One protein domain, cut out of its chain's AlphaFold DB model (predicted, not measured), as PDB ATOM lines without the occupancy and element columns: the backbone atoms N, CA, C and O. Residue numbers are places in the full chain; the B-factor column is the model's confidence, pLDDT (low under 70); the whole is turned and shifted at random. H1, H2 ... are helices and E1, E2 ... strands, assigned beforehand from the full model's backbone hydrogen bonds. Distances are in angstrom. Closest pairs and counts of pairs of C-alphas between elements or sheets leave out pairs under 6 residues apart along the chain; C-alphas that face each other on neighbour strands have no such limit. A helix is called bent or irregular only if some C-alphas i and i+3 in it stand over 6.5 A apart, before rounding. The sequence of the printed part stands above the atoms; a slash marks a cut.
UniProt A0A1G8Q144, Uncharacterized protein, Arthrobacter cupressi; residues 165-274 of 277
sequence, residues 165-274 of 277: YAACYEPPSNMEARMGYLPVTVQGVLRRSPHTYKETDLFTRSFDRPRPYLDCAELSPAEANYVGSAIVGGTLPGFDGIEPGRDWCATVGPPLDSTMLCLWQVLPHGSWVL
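What this domain is: This is residues 165 to 274 of the 277 residues of an uncharacterized protein of Arthrobacter cupressi (UniProt A0A1G8Q144). A strongly twisted wall of five strands has H1 and H3 over one face, while H2 packs on H3 and only grazes the sheet. The printed part has 110 residues, with three named helices and five named strands in the order E1 H1 H2 E2 E3 H3 E4 E5. The sheet, E2 E3 E1 E5 E4, is antiparallel throughout; the class is mixed. The whole is compact, with a radius of gyration of the C-alphas of 13.5 A and spans of 38 by 31 by 26 A.

How they stand to each other: Start at inner strand E1, residues 165 to 170: N 166 and O 264 of E5, residues 259 to 265, are 2.8 A apart, within hydrogen-bond range. Its other neighbour is E3, residues 214 to 219, with N 167 and O 217 2.8 A apart. Edge strand E2, residues 194 to 197, forms a hairpin with E3 (N 195 to O 216, 2.9 A), and edge strand E4, residues 248 to 252, one with E5 (N 250 to O 261, 3.0 A). H3, residues 221 to 232, lies over E1 and E5 at a height over the sheet of 8.9 A, along the strands; its closest C-alphas to E1 are Ala 224 and Tyr 165, 6.5 A. H1, residues 175 to 181, is on the same face, across the strands at 82 degrees to E1 on the local plane. H2, residues 184 to 191, touches H3 at a steep tilt of 40 degrees, closest at the C-alphas of Val 186 and Val 227, 5.8 A. E1, H1, H2 and E2 form a split strand-helix-strand unit, two strands running the same way with E3 between them, its crossover right-handed. In H2 and H3 every O i to N i+4 pair is within hydrogen-bond range; in H1 1 of 3 is, beside 3 of 4 O i to N i+3 pairs.

Where its parts are: Find C-alpha 165 at (24.847, -7.772, 90.570), where E1 begins its 15.0 A. E5 runs 19.2 A to C-alpha 265 at (27.854, -10.540, 92.903); H3 spans 16.6 A. H1 is irregular, with C-alphas 177 and 180 7.2 A apart.

The domain as a whole: The printed part has no cut. Look for the long links at residues 198 to 213 and 233 to 247; pLDDT is under 70 at 204 to 211 and 233 to 240.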
ATOM      1  N   TYR A 165      23.459  -8.154  90.798       94.94
ATOM      2  CA  TYR A 165      24.847  -7.772  90.570       94.94
ATOM      3  C   TYR A 165      25.021  -6.269  90.778       94.94
ATOM      4  O   TYR A 165      24.119  -5.499  90.465       94.94
ATOM      5  N   ALA A 166      26.177  -5.845  91.272       95.19
ATOM      6  CA  ALA A 166      26.560  -4.445  91.360       95.19
ATOM      7  C   ALA A 166      27.567  -4.136  90.248       95.19
ATOM      8  O   ALA A 166      28.662  -4.692  90.216       95.19
ATOM      9  N   ALA A 167      27.192  -3.252  89.327       95.44
ATOM     10  CA  ALA A 167      28.085  -2.717  88.312       95.44
ATOM     11  C   ALA A 167      28.765  -1.456  88.851       95.44
ATOM     12  O   ALA A 167      28.095  -0.444  89.048       95.44
ATOM     13  N   CYS A 168      30.073  -1.510  89.094       94.00
ATOM     14  CA  CYS A 168      30.840  -0.436  89.727       94.00
ATOM     15  C   CYS A 168      32.144  -0.171  88.963       94.00
ATOM     16  O   CYS A 168      32.758  -1.101  88.437       94.00
ATOM     17  N   TYR A 169      32.609   1.078  88.954       92.19
ATOM     18  CA  TYR A 169      33.933   1.402  88.420       92.19
ATOM     19  C   TYR A 169      35.055   1.103  89.423       92.19
ATOM     20  O   TYR A 169      34.922   1.375  90.617       92.19
ATOM     21  N   GLU A 170      36.184   0.605  88.918       88.50
ATOM     22  CA  GLU A 170      37.422   0.389  89.660       88.50
ATOM     23  C   GLU A 170      38.613   1.097  88.963       88.50
ATOM     24  O   GLU A 170      38.872   0.869  87.774       88.50
ATOM     25  N   PRO A 171      39.345   1.991  89.663       86.50
ATOM     26  CA  PRO A 171      39.086   2.458  91.028       86.50
ATOM     27  C   PRO A 171      37.744   3.213  91.153       86.50
ATOM     28  O   PRO A 171      37.222   3.693  90.142       86.50
ATOM     29  N   PRO A 172      37.200   3.344  92.381       83.00
ATOM     30  CA  PRO A 172      35.955   4.064  92.628       83.00
ATOM     31  C   PRO A 172      35.936   5.443  91.975       83.00
ATOM     32  O   PRO A 172      36.854   6.245  92.161       83.00
ATOM     33  N   SER A 173      34.885   5.727  91.211       85.50
ATOM     34  CA  SER A 173      34.697   7.011  90.541       85.50
ATOM     35  C   SER A 173      33.212   7.322  90.361       85.50
ATOM     36  O   SER A 173      32.361   6.452  90.533       85.50
ATOM     37  N   ASN A 174      32.899   8.577  90.031       87.38
ATOM     38  CA  ASN A 174      31.531   8.988  89.741       87.38
ATOM     39  C   ASN A 174      31.026   8.262  88.480       87.38
ATOM     40  O   ASN A 174      31.567   8.463  87.389       87.38
ATOM     41  N   MET A 175      29.982   7.445  88.644       88.62
ATOM     42  CA  MET A 175      29.394   6.622  87.583       88.62
ATOM     43  C   MET A 175      28.975   7.456  86.359       88.62
ATOM     44  O   MET A 175      29.278   7.094  85.223       88.62
ATOM     45  N   GLU A 176      28.347   8.616  86.570       91.00
ATOM     46  CA  GLU A 176      27.871   9.478  85.479       91.00
ATOM     47  C   GLU A 176      29.032  10.104  84.692       91.00
ATOM     48  O   GLU A 176      28.978  10.182  83.465       91.00
ATOM     49  N   ALA A 177      30.129  10.470  85.365       90.50
ATOM     50  CA  ALA A 177      31.310  11.050  84.720       90.50
ATOM     51  C   ALA A 177      32.020  10.082  83.753       90.50
ATOM     52  O   ALA A 177      32.733  10.519  82.849       90.50
ATOM     53  N   ARG A 178      31.843   8.769  83.939       92.12
ATOM     54  CA  ARG A 178      32.486   7.706  83.145       92.12
ATOM     55  C   ARG A 178      31.539   7.019  82.158       92.12
ATOM     56  O   ARG A 178      31.993   6.308  81.261       92.12
ATOM     57  N   MET A 179      30.240   7.299  82.259       94.12
ATOM     58  CA  MET A 179      29.181   6.708  81.439       94.12
ATOM     59  C   MET A 179      29.412   6.903  79.930       94.12
ATOM     60  O   MET A 179      29.068   6.038  79.127       94.12
ATOM     61  N   GLY A 180      30.057   8.009  79.542       94.31
ATOM     62  CA  GLY A 180      30.397   8.321  78.151       94.31
ATOM     63  C   GLY A 180      31.334   7.316  77.464       94.31
ATOM     64  O   GLY A 180      31.409   7.316  76.239       94.31
ATOM     65  N   TYR A 181      32.015   6.440  78.215       93.00
ATOM     66  CA  TYR A 181      32.866   5.380  77.652       93.00
ATOM     67  C   TYR A 181      32.109   4.123  77.237       93.00
ATOM     68  O   TYR A 181      32.692   3.241  76.608       93.00
ATOM     69  N   LEU A 182      30.831   4.023  77.594       94.31
ATOM     70  CA  LEU A 182      30.029   2.832  77.363       94.31
ATOM     71  C   LEU A 182      29.114   3.010  76.148       94.31
ATOM     72  O   LEU A 182      28.666   4.129  75.873       94.31
ATOM     73  N   PRO A 183      28.756   1.919  75.446       94.88
ATOM     74  CA  PRO A 183      27.705   1.957  74.436       94.88
ATOM     75  C   PRO A 183      26.411   2.551  75.006       94.88
ATOM     76  O   PRO A 183      26.020   2.222  76.125       94.88
ATOM     77  N   VAL A 184      25.708   3.385  74.230       95.44
ATOM     78  CA  VAL A 184      24.491   4.101  74.679       95.44
ATOM     79  C   VAL A 184      23.446   3.160  75.289       95.44
ATOM     80  O   VAL A 184      22.779   3.511  76.261       95.44
ATOM     81  N   THR A 185      23.327   1.941  74.766       94.88
ATOM     82  CA  THR A 185      22.397   0.937  75.293       94.88
ATOM     83  C   THR A 185      22.790   0.438  76.685       94.88
ATOM     84  O   THR A 185      21.924   0.321  77.549       94.88
ATOM     85  N   VAL A 186      24.084   0.218  76.940       95.81
ATOM     86  CA  VAL A 186      24.618  -0.117  78.271       95.81
ATOM     87  C   VAL A 186      24.373   1.037  79.237       95.81
ATOM     88  O   VAL A 186      23.892   0.807  80.342       95.81
ATOM     89  N   GLN A 187      24.610   2.278  78.803       96.56
ATOM     90  CA  GLN A 187      24.332   3.450  79.637       96.56
ATOM     91  C   GLN A 187      22.864   3.508  80.072       96.56
ATOM     92  O   GLN A 187      22.562   3.821  81.222       96.56
ATOM     93  N   GLY A 188      21.948   3.196  79.150       96.62
ATOM     94  CA  GLY A 188      20.520   3.109  79.438       96.62
ATOM     95  C   GLY A 188      20.209   2.084  80.526       96.62
ATOM     96  O   GLY A 188      19.424   2.388  81.415       96.62
ATOM     97  N   VAL A 189      20.851   0.912  80.501       96.62
ATOM     98  CA  VAL A 189      20.681  -0.116  81.542       96.62
ATOM     99  C   VAL A 189      21.210   0.373  82.891       96.62
ATOM    100  O   VAL A 189      20.460   0.350  83.863       96.62
ATOM    101  N   LEU A 190      22.446   0.882  82.945       96.38
ATOM    102  CA  LEU A 190      23.078   1.305  84.202       96.38
ATOM    103  C   LEU A 190      22.352   2.483  84.877       96.38
ATOM    104  O   LEU A 190      22.288   2.550  86.101       96.38
ATOM    105  N   ARG A 191      21.755   3.402  84.106       96.56
ATOM    106  CA  ARG A 191      21.015   4.551  84.660       96.56
ATOM    107  C   ARG A 191      19.653   4.198  85.269       96.56
ATOM    108  O   ARG A 191      19.090   5.033  85.972       96.56
ATOM    109  N   ARG A 192      19.089   3.013  85.000       96.12
ATOM    110  CA  ARG A 192      17.750   2.638  85.509       96.12
ATOM    111  C   ARG A 192      17.737   2.294  86.991       96.12
ATOM    112  O   ARG A 192      16.696   2.431  87.627       96.12
ATOM    113  N   SER A 193      18.863   1.842  87.520       93.56
ATOM    114  CA  SER A 193      18.960   1.279  88.864       93.56
ATOM    115  C   SER A 193      20.195   1.798  89.607       93.56
ATOM    116  O   SER A 193      21.013   1.001  90.073       93.56
ATOM    117  N   PRO A 194      20.363   3.132  89.727       93.94
ATOM    118  CA  PRO A 194      21.479   3.691  90.472       93.94
ATOM    119  C   PRO A 194      21.396   3.240  91.932       93.94
ATOM    120  O   PRO A 194      20.333   3.293  92.556       93.94
ATOM    121  N   HIS A 195      22.527   2.814  92.479       91.81
ATOM    122  CA  HIS A 195      22.645   2.417  93.871       91.81
ATOM    123  C   HIS A 195      23.972   2.909  94.438       91.81
ATOM    124  O   HIS A 195      25.031   2.669  93.862       91.81
ATOM    125  N   THR A 196      23.916   3.577  95.586       91.00
ATOM    126  CA  THR A 196      25.112   4.021  96.299       91.00
ATOM    127  C   THR A 196      25.341   3.100  97.483       91.00
ATOM    128  O   THR A 196      24.573   3.121  98.447       91.00
ATOM    129  N   TYR A 197      26.411   2.319  97.417       87.44
ATOM    130  CA  TYR A 197      26.799   1.420  98.493       87.44
ATOM    131  C   TYR A 197      27.731   2.135  99.463       87.44
ATOM    132  O   TYR A 197      28.678   2.832  99.077       87.44
ATOM    133  N   LYS A 198      27.420   2.004 100.748       86.12
ATOM    134  CA  LYS A 198      28.167   2.600 101.851       86.12
ATOM    135  C   LYS A 198      29.319   1.690 102.240       86.12
ATOM    136  O   LYS A 198      29.322   0.505 101.941       86.12
ATOM    137  N   GLU A 199      30.274   2.229 102.988       75.69
ATOM    138  CA  GLU A 199      31.377   1.436 103.542       75.69
ATOM    139  C   GLU A 199      30.880   0.242 104.375       75.69
ATOM    140  O   GLU A 199      31.459  -0.836 104.319       75.69
ATOM    141  N   THR A 200      29.756   0.396 105.081       76.62
ATOM    142  CA  THR A 200      29.112  -0.695 105.834       76.62
ATOM    143  C   THR A 200      28.567  -1.815 104.954       76.62
ATOM    144  O   THR A 200      28.329  -2.912 105.451       76.62
ATOM    145  N   ASP A 201      28.367  -1.534 103.668       77.69
ATOM    146  CA  ASP A 201      27.852  -2.466 102.667       77.69
ATOM    147  C   ASP A 201      29.006  -3.142 101.899       77.69
ATOM    148  O   ASP A 201      28.776  -3.939 100.991       77.69
ATOM    149  N   LEU A 202      30.258  -2.829 102.252       71.25
ATOM    150  CA  LEU A 202      31.449  -3.424 101.665       71.25
ATOM    151  C   LEU A 202      32.145  -4.287 102.700       71.25
ATOM    152  O   LEU A 202      32.663  -3.806 103.710       71.25
ATOM    153  N   PHE A 203      32.244  -5.577 102.413       71.69
ATOM    154  CA  PHE A 203      33.095  -6.439 103.211       71.69
ATOM    155  C   PHE A 203      34.554  -6.271 102.766       71.69
ATOM    156  O   PHE A 203      35.049  -7.016 101.925       71.69
ATOM    157  N   THR A 204      35.254  -5.284 103.331       62.38
ATOM    158  CA  THR A 204      36.719  -5.173 103.232       62.38
ATOM    159  C   THR A 204      37.313  -5.058 104.623       62.38
ATOM    160  O   THR A 204      37.224  -4.010 105.257       62.38
ATOM    161  N   ARG A 205      37.932  -6.129 105.124       55.09
ATOM    162  CA  ARG A 205      38.523  -6.122 106.472       55.09
ATOM    163  C   ARG A 205      39.876  -5.401 106.539       55.09
ATOM    164  O   ARG A 205      40.362  -5.164 107.638       55.09
ATOM    165  N   SER A 206      40.478  -5.064 105.391       50.12
ATOM    166  CA  SER A 206      41.928  -4.834 105.307       50.12
ATOM    167  C   SER A 206      42.395  -3.444 104.861       50.12
ATOM    168  O   SER A 206      43.563  -3.292 104.502       50.12
ATOM    169  N   PHE A 207      41.556  -2.409 104.903       54.28
ATOM    170  CA  PHE A 207      42.027  -1.053 104.607       54.28
ATOM    171  C   PHE A 207      41.688  -0.105 105.756       54.28
ATOM    172  O   PHE A 207      40.536   0.263 105.936       54.28
ATOM    173  N   ASP A 208      42.711   0.350 106.489       57.94
ATOM    174  CA  ASP A 208      42.640   1.378 107.550       57.94
ATOM    175  C   ASP A 208      42.174   2.766 107.046       57.94
ATOM    176  O   ASP A 208      42.350   3.786 107.716       57.94
ATOM    177  N   ARG A 209      41.631   2.849 105.830       63.44
ATOM    178  CA  ARG A 209      41.138   4.087 105.237       63.44
ATOM    179  C   ARG A 209      39.671   3.909 104.875       63.44
ATOM    180  O   ARG A 209      39.391   3.014 104.075       63.44
ATOM    181  N   PRO A 210      38.788   4.789 105.381       66.81
ATOM    182  CA  PRO A 210      37.406   4.839 104.945       66.81
ATOM    183  C   PRO A 210      37.362   4.881 103.424       66.81
ATOM    184  O   PRO A 210      37.988   5.756 102.809       66.81
ATOM    185  N   ARG A 211      36.680   3.919 102.804       67.62
ATOM    186  CA  ARG A 211      36.449   3.991 101.362       67.62
ATOM    187  C   ARG A 211      35.345   5.018 101.103       67.62
ATOM    188  O   ARG A 211      34.367   5.059 101.848       67.62
ATOM    189  N   PRO A 212      35.481   5.866 100.067       73.00
ATOM    190  CA  PRO A 212      34.357   6.682  99.635       73.00
ATOM    191  C   PRO A 212      33.187   5.770  99.244       73.00
ATOM    192  O   PRO A 212      33.396   4.620  98.850       73.00
ATOM    193  N   TYR A 213      31.967   6.302  99.346       82.56
ATOM    194  CA  TYR A 213      30.767   5.657  98.816       82.56
ATOM    195  C   TYR A 213      31.002   5.180  97.377       82.56
ATOM    196  O   TYR A 213      31.636   5.886  96.585       82.56
ATOM    197  N   LEU A 214      30.511   3.985  97.053       87.62
ATOM    198  CA  LEU A 214      30.603   3.434  95.706       87.62
ATOM    199  C   LEU A 214      29.287   3.674  94.981       87.62
ATOM    200  O   LEU A 214      28.269   3.066  95.309       87.62
ATOM    201  N   ASP A 215      29.328   4.560  93.990       91.88
ATOM    202  CA  ASP A 215      28.225   4.745  93.060       91.88
ATOM    203  C   ASP A 215      28.259   3.619  92.027       91.88
ATOM    204  O   ASP A 215      29.188   3.509  91.222       91.88
ATOM    205  N   CYS A 216      27.239   2.772  92.074       94.88
ATOM    206  CA  CYS A 216      27.088   1.591  91.243       94.88
ATOM    207  C   CYS A 216      25.704   1.577  90.575       94.88
ATOM    208  O   CYS A 216      24.844   2.415  90.851       94.88
ATOM    209  N   ALA A 217      25.476   0.599  89.703       95.81
ATOM    210  CA  ALA A 217      24.144   0.225  89.246       95.81
ATOM    211  C   ALA A 217      23.816  -1.195  89.712       95.81
ATOM    212  O   ALA A 217      24.645  -2.096  89.578       95.81
ATOM    213  N   GLU A 218      22.617  -1.406  90.244       95.56
ATOM    214  CA  GLU A 218      22.154  -2.731  90.651       95.56
ATOM    215  C   GLU A 218      21.439  -3.414  89.481       95.56
ATOM    216  O   GLU A 218      20.462  -2.898  88.945       95.56
ATOM    217  N   LEU A 219      21.931  -4.569  89.054       96.25
ATOM    218  CA  LEU A 219      21.482  -5.265  87.855       96.25
ATOM    219  C   LEU A 219      20.848  -6.606  88.213       96.25
ATOM    220  O   LEU A 219      21.347  -7.340  89.069       96.25
ATOM    221  N   SER A 220      19.789  -6.975  87.494       95.31
ATOM    222  CA  SER A 220      19.343  -8.369  87.434       95.31
ATOM    223  C   SER A 220      20.388  -9.251  86.724       95.31
ATOM    224  O   SER A 220      21.223  -8.735  85.975       95.31
ATOM    225  N   PRO A 221      20.335 -10.590  86.863       93.75
ATOM    226  CA  PRO A 221      21.261 -11.483  86.162       93.75
ATOM    227  C   PRO A 221      21.204 -11.337  84.634       93.75
ATOM    228  O   PRO A 221      22.226 -11.435  83.955       93.75
ATOM    229  N   ALA A 222      20.020 -11.065  84.077       93.56
ATOM    230  CA  ALA A 222      19.850 -10.840  82.643       93.56
ATOM    231  C   ALA A 222      20.506  -9.525  82.187       93.56
ATOM    232  O   ALA A 222      21.191  -9.495  81.166       93.56
ATOM    233  N   GLU A 223      20.337  -8.447  82.956       96.00
ATOM    234  CA  GLU A 223      20.971  -7.157  82.671       96.00
ATOM    235  C   GLU A 223      22.486  -7.218  82.834       96.00
ATOM    236  O   GLU A 223      23.201  -6.680  81.994       96.00
ATOM    237  N   ALA A 224      22.984  -7.899  83.866       94.88
ATOM    238  CA  ALA A 224      24.412  -8.077  84.079       94.88
ATOM    239  C   ALA A 224      25.051  -8.823  82.895       94.88
ATOM    240  O   ALA A 224      26.035  -8.344  82.334       94.88
ATOM    241  N   ASN A 225      24.447  -9.932  82.448       92.31
ATOM    242  CA  ASN A 225      24.902 -10.653  81.255       92.31
ATOM    243  C   ASN A 225      24.888  -9.766  80.008       92.31
ATOM    244  O   ASN A 225      25.873  -9.724  79.274       92.31
ATOM    245  N   TYR A 226      23.805  -9.014  79.795       93.31
ATOM    246  CA  TYR A 226      23.711  -8.066  78.688       93.31
ATOM    247  C   TYR A 226      24.840  -7.025  78.719       93.31
ATOM    248  O   TYR A 226      25.501  -6.804  77.704       93.31
ATOM    249  N   VAL A 227      25.080  -6.405  79.879       93.44
ATOM    250  CA  VAL A 227      26.137  -5.404  80.077       93.44
ATOM    251  C   VAL A 227      27.513  -6.016  79.810       93.44
ATOM    252  O   VAL A 227      28.277  -5.448  79.029       93.44
ATOM    253  N   GLY A 228      27.807  -7.187  80.381       90.88
ATOM    254  CA  GLY A 228      29.066  -7.899  80.158       90.88
ATOM    255  C   GLY A 228      29.308  -8.195  78.675       90.88
ATOM    256  O   GLY A 228      30.333  -7.799  78.122       90.88
ATOM    257  N   SER A 229      28.326  -8.785  77.984       89.19
ATOM    258  CA  SER A 229      28.443  -9.103  76.554       89.19
ATOM    259  C   SER A 229      28.616  -7.855  75.685       89.19
ATOM    260  O   SER A 229      29.416  -7.859  74.749       89.19
ATOM    261  N   ALA A 230      27.890  -6.775  75.988       90.75
ATOM    262  CA  ALA A 230      27.945  -5.536  75.216       90.75
ATOM    263  C   ALA A 230      29.284  -4.795  75.364       90.75
ATOM    264  O   ALA A 230      29.704  -4.111  74.432       90.75
ATOM    265  N   ILE A 231      29.960  -4.933  76.507       87.69
ATOM    266  CA  ILE A 231      31.282  -4.335  76.733       87.69
ATOM    267  C   ILE A 231      32.389  -5.173  76.075       87.69
ATOM    268  O   ILE A 231      33.327  -4.603  75.521       87.69
ATOM    269  N   VAL A 232      32.282  -6.509  76.080       80.50
ATOM    270  CA  VAL A 232      33.313  -7.393  75.495       80.50
ATOM    271  C   VAL A 232      33.290  -7.426  73.972       80.50
ATOM    272  O   VAL A 232      34.330  -7.695  73.368       80.50
ATOM    273  N   GLY A 233      32.141  -7.129  73.355       58.78
ATOM    274  CA  GLY A 233      31.838  -7.254  71.923       58.78
ATOM    275  C   GLY A 233      32.712  -6.485  70.914       58.78
ATOM    276  O   GLY A 233      32.238  -6.201  69.817       58.78
ATOM    277  N   GLY A 234      33.968  -6.161  71.231       50.72
ATOM    278  CA  GLY A 234      34.941  -5.586  70.305       50.72
ATOM    279  C   GLY A 234      36.337  -6.224  70.280       50.72
ATOM    280  O   GLY A 234      36.952  -6.189  69.217       50.72
ATOM    281  N   THR A 235      36.890  -6.775  71.375       43.03
ATOM    282  CA  THR A 235      38.365  -6.988  71.416       43.03
ATOM    283  C   THR A 235      38.929  -8.105  72.299       43.03
ATOM    284  O   THR A 235      40.112  -8.409  72.142       43.03
ATOM    285  N   LEU A 236      38.162  -8.747  73.189       50.81
ATOM    286  CA  LEU A 236      38.708  -9.792  74.071       50.81
ATOM    287  C   LEU A 236      38.067 -11.159  73.784       50.81
ATOM    288  O   LEU A 236      36.878 -11.338  74.044       50.81
ATOM    289  N   PRO A 237      38.824 -12.138  73.254       52.66
ATOM    290  CA  PRO A 237      38.358 -13.517  73.163       52.66
ATOM    291  C   PRO A 237      38.080 -14.080  74.568       52.66
ATOM    292  O   PRO A 237      38.910 -13.908  75.459       52.66
ATOM    293  N   GLY A 238      36.959 -14.792  74.747       58.56
ATOM    294  CA  GLY A 238      36.719 -15.626  75.936       58.56
ATOM    295  C   GLY A 238      35.685 -15.130  76.955       58.56
ATOM    296  O   GLY A 238      35.725 -15.583  78.094       58.56
ATOM    297  N   PHE A 239      34.770 -14.224  76.593       66.62
ATOM    298  CA  PHE A 239      33.576 -13.980  77.413       66.62
ATOM    299  C   PHE A 239      32.391 -14.791  76.888       66.62
ATOM    300  O   PHE A 239      31.729 -14.379  75.936       66.62
ATOM    301  N   ASP A 240      32.107 -15.910  77.548       68.62
ATOM    302  CA  ASP A 240      30.953 -16.769  77.248       68.62
ATOM    303  C   ASP A 240      29.717 -16.416  78.105       68.62
ATOM    304  O   ASP A 240      28.740 -17.162  78.154       68.62
ATOM    305  N   GLY A 241      29.745 -15.256  78.775       74.12
ATOM    306  CA  GLY A 241      28.730 -14.801  79.727       74.12
ATOM    307  C   GLY A 241      29.294 -14.616  81.135       74.12
ATOM    308  O   GLY A 241      30.465 -14.895  81.400       74.12
ATOM    309  N   ILE A 242      28.458 -14.129  82.055       75.94
ATOM    310  CA  ILE A 242      28.805 -14.120  83.477       75.94
ATOM    311  C   ILE A 242      28.730 -15.558  83.973       75.94
ATOM    312  O   ILE A 242      27.647 -16.123  84.138       75.94
ATOM    313  N   GLU A 243      29.895 -16.150  84.215       82.88
ATOM    314  CA  GLU A 243      29.983 -17.444  84.876       82.88
ATOM    315  C   GLU A 243      29.443 -17.331  86.314       82.88
ATOM    316  O   GLU A 243      29.875 -16.449  87.066       82.88
ATOM    317  N   PRO A 244      28.530 -18.223  86.741       79.62
ATOM    318  CA  PRO A 244      28.095 -18.291  88.129       79.62
ATOM    319  C   PRO A 244      29.277 -18.359  89.095       79.62
ATOM    320  O   PRO A 244      30.225 -19.124  88.896       79.62
ATOM    321  N   GLY A 245      29.222 -17.564  90.155       77.50
ATOM    322  CA  GLY A 245      30.264 -17.510  91.163       77.50
ATOM    323  C   GLY A 245      31.473 -16.663  90.774       77.50
ATOM    324  O   GLY A 245      32.308 -16.435  91.639       77.50
ATOM    325  N   ARG A 246      31.617 -16.163  89.543       85.50
ATOM    326  CA  ARG A 246      32.799 -15.380  89.157       85.50
ATOM    327  C   ARG A 246      32.458 -13.900  88.995       85.50
ATOM    328  O   ARG A 246      31.558 -13.538  88.242       85.50
ATOM    329  N   ASP A 247      33.225 -13.052  89.671       85.56
ATOM    330  CA  ASP A 247      33.189 -11.612  89.425       85.56
ATOM    331  C   ASP A 247      33.883 -11.293  88.098       85.56
ATOM    332  O   ASP A 247      34.845 -11.955  87.697       85.56
ATOM    333  N   TRP A 248      33.400 -10.270  87.402       88.69
ATOM    334  CA  TRP A 248      33.879  -9.948  86.063       88.69
ATOM    335  C   TRP A 248      34.243  -8.473  85.947       88.69
ATOM    336  O   TRP A 248      33.511  -7.629  86.444       88.69
ATOM    337  N   CYS A 249      35.337  -8.149  85.258       89.94
ATOM    338  CA  CYS A 249      35.759  -6.772  85.005       89.94
ATOM    339  C   CYS A 249      36.223  -6.606  83.558       89.94
ATOM    340  O   CYS A 249      36.892  -7.485  83.012       89.94
ATOM    341  N   ALA A 250      35.954  -5.443  82.968       90.81
ATOM    342  CA  ALA A 250      36.557  -5.034  81.705       90.81
ATOM    343  C   ALA A 250      37.069  -3.603  81.752       90.81
ATOM    344  O   ALA A 250      36.448  -2.715  82.336       90.81
ATOM    345  N   THR A 251      38.187  -3.378  81.069       91.44
ATOM    346  CA  THR A 251      38.712  -2.040  80.820       91.44
ATOM    347  C   THR A 251      37.812  -1.299  79.832       91.44
ATOM    348  O   THR A 251      37.539  -1.795  78.741       91.44
ATOM    349  N   VAL A 252      37.382  -0.096  80.198       91.31
ATOM    350  CA  VAL A 252      36.577   0.806  79.372       91.31
ATOM    351  C   VAL A 252      37.222   2.187  79.308       91.31
ATOM    352  O   VAL A 252      37.920   2.605  80.233       91.31
ATOM    353  N   GLY A 253      36.975   2.907  78.215       90.62
ATOM    354  CA  GLY A 253      37.576   4.214  77.952       90.62
ATOM    355  C   GLY A 253      38.893   4.142  77.165       90.62
ATOM    356  O   GLY A 253      39.369   3.057  76.822       90.62
ATOM    357  N   PRO A 254      39.471   5.302  76.811       90.88
ATOM    358  CA  PRO A 254      40.702   5.374  76.029       90.88
ATOM    359  C   PRO A 254      41.935   4.996  76.877       90.88
ATOM    360  O   PRO A 254      41.907   5.181  78.087       90.88
ATOM    361  N   PRO A 255      43.064   4.559  76.279       90.06
ATOM    362  CA  PRO A 255      44.227   4.043  77.022       90.06
ATOM    363  C   PRO A 255      44.820   4.968  78.096       90.06
ATOM    364  O   PRO A 255      45.398   4.491  79.066       90.06
ATOM    365  N   LEU A 256      44.707   6.288  77.924       90.31
ATOM    366  CA  LEU A 256      45.238   7.276  78.872       90.31
ATOM    367  C   LEU A 256      44.250   7.648  79.988       90.31
ATOM    368  O   LEU A 256      44.637   8.335  80.927       90.31
ATOM    369  N   ASP A 257      42.992   7.221  79.882       90.75
ATOM    370  CA  ASP A 257      41.937   7.502  80.860       90.75
ATOM    371  C   ASP A 257      40.987   6.305  81.005       90.75
ATOM    372  O   ASP A 257      39.765   6.431  81.113       90.75
ATOM    373  N   SER A 258      41.572   5.111  80.943       90.38
ATOM    374  CA  SER A 258      40.837   3.868  81.065       90.38
ATOM    375  C   SER A 258      40.515   3.588  82.527       90.38
ATOM    376  O   SER A 258      41.334   3.823  83.416       90.38
ATOM    377  N   THR A 259      39.350   3.010  82.771       92.06
ATOM    378  CA  THR A 259      38.929   2.491  84.077       92.06
ATOM    379  C   THR A 259      38.402   1.074  83.894       92.06
ATOM    380  O   THR A 259      38.191   0.640  82.763       92.06
ATOM    381  N   MET A 260      38.218   0.318  84.969       92.31
ATOM    382  CA  MET A 260      37.554  -0.979  84.898       92.31
ATOM    383  C   MET A 260      36.090  -0.807  85.278       92.31
ATOM    384  O   MET A 260      35.799  -0.181  86.289       92.31
ATOM    385  N   LEU A 261      35.169  -1.351  84.492       93.69
ATOM    386  CA  LEU A 261      33.800  -1.581  84.938       93.69
ATOM    387  C   LEU A 261      33.707  -3.038  85.385       93.69
ATOM    388  O   LEU A 261      33.945  -3.943  84.585       93.69
ATOM    389  N   CYS A 262      33.388  -3.240  86.657       92.88
ATOM    390  CA  CYS A 262      33.291  -4.547  87.282       92.88
ATOM    391  C   CYS A 262      31.841  -4.876  87.641       92.88
ATOM    392  O   CYS A 262      31.093  -4.002  88.074       92.88
ATOM    393  N   LEU A 263      31.463  -6.138  87.468       93.62
ATOM    394  CA  LEU A 263      30.190  -6.734  87.846       93.62
ATOM    395  C   LEU A 263      30.441  -7.652  89.045       93.62
ATOM    396  O   LEU A 263      30.996  -8.743  88.898       93.62
ATOM    397  N   TRP A 264      30.037  -7.186  90.221       92.69
ATOM    398  CA  TRP A 264      30.190  -7.880  91.495       92.69
ATOM    399  C   TRP A 264      28.904  -8.601  91.867       92.69
ATOM    400  O   TRP A 264      27.810  -8.062  91.703       92.69
ATOM    401  N   GLN A 265      29.015  -9.806  92.406       93.06
ATOM    402  CA  GLN A 265      27.854 -10.540  92.903       93.06
ATOM    403  C   GLN A 265      27.333  -9.923  94.206       93.06
ATOM    404  O   GLN A 265      28.050  -9.869  95.204       93.06
ATOM    405  N   VAL A 266      26.062  -9.509  94.230       93.38
ATOM    406  CA  VAL A 266      25.422  -9.042  95.467       93.38
ATOM    407  C   VAL A 266      25.008 -10.255  96.296       93.38
ATOM    408  O   VAL A 266      24.314 -11.171  95.837       93.38
ATOM    409  N   LEU A 267      25.453 -10.268  97.544       94.12
ATOM    410  CA  LEU A 267      25.196 -11.320  98.511       94.12
ATOM    411  C   LEU A 267      23.787 -11.196  99.122       94.12
ATOM    412  O   LEU A 267      23.188 -10.117  99.111       94.12
ATOM    413  N   PRO A 268      23.244 -12.271  99.726       93.56
ATOM    414  CA  PRO A 268      21.887 -12.296 100.281       93.56
ATOM    415  C   PRO A 268      21.550 -11.223 101.328       93.56
ATOM    416  O   PRO A 268      20.376 -10.945 101.560       93.56
ATOM    417  N   HIS A 269      22.549 -10.624 101.974       92.06
ATOM    418  CA  HIS A 269      22.350  -9.537 102.936       92.06
ATOM    419  C   HIS A 269      22.389  -8.136 102.296       92.06
ATOM    420  O   HIS A 269      22.284  -7.142 103.005       92.06
ATOM    421  N   GLY A 270      22.514  -8.045 100.966       90.94
ATOM    422  CA  GLY A 270      22.481  -6.788 100.207       90.94
ATOM    423  C   GLY A 270      23.835  -6.108 100.002       90.94
ATOM    424  O   GLY A 270      23.872  -5.021  99.441       90.94
ATOM    425  N   SER A 271      24.922  -6.745 100.425       89.75
ATOM    426  CA  SER A 271      26.297  -6.246 100.313       89.75
ATOM    427  C   SER A 271      27.096  -7.089  99.303       89.75
ATOM    428  O   SER A 271      26.569  -8.070  98.774       89.75
ATOM    429  N   TRP A 272      28.360  -6.765  99.042       86.38
ATOM    430  CA  TRP A 272      29.298  -7.690  98.393       86.38
ATOM    431  C   TRP A 272      30.664  -7.666  99.074       86.38
ATOM    432  O   TRP A 272      30.968  -6.830  99.930       86.38
ATOM    433  N   VAL A 273      31.510  -8.609  98.670       83.94
ATOM    434  CA  VAL A 273      32.891  -8.696  99.129       83.94
ATOM    435  C   VAL A 273      33.793  -8.186  98.021       83.94
ATOM    436  O   VAL A 273      33.877  -8.791  96.957       83.94
ATOM    437  N   LEU A 274      34.468  -7.066  98.265       75.88
ATOM    438  CA  LEU A 274      35.539  -6.622  97.384       75.88
ATOM    439  C   LEU A 274      36.787  -7.453  97.715       75.88
ATOM    440  O   LEU A 274      37.106  -7.622  98.890       75.88
TER     441      LEU A 274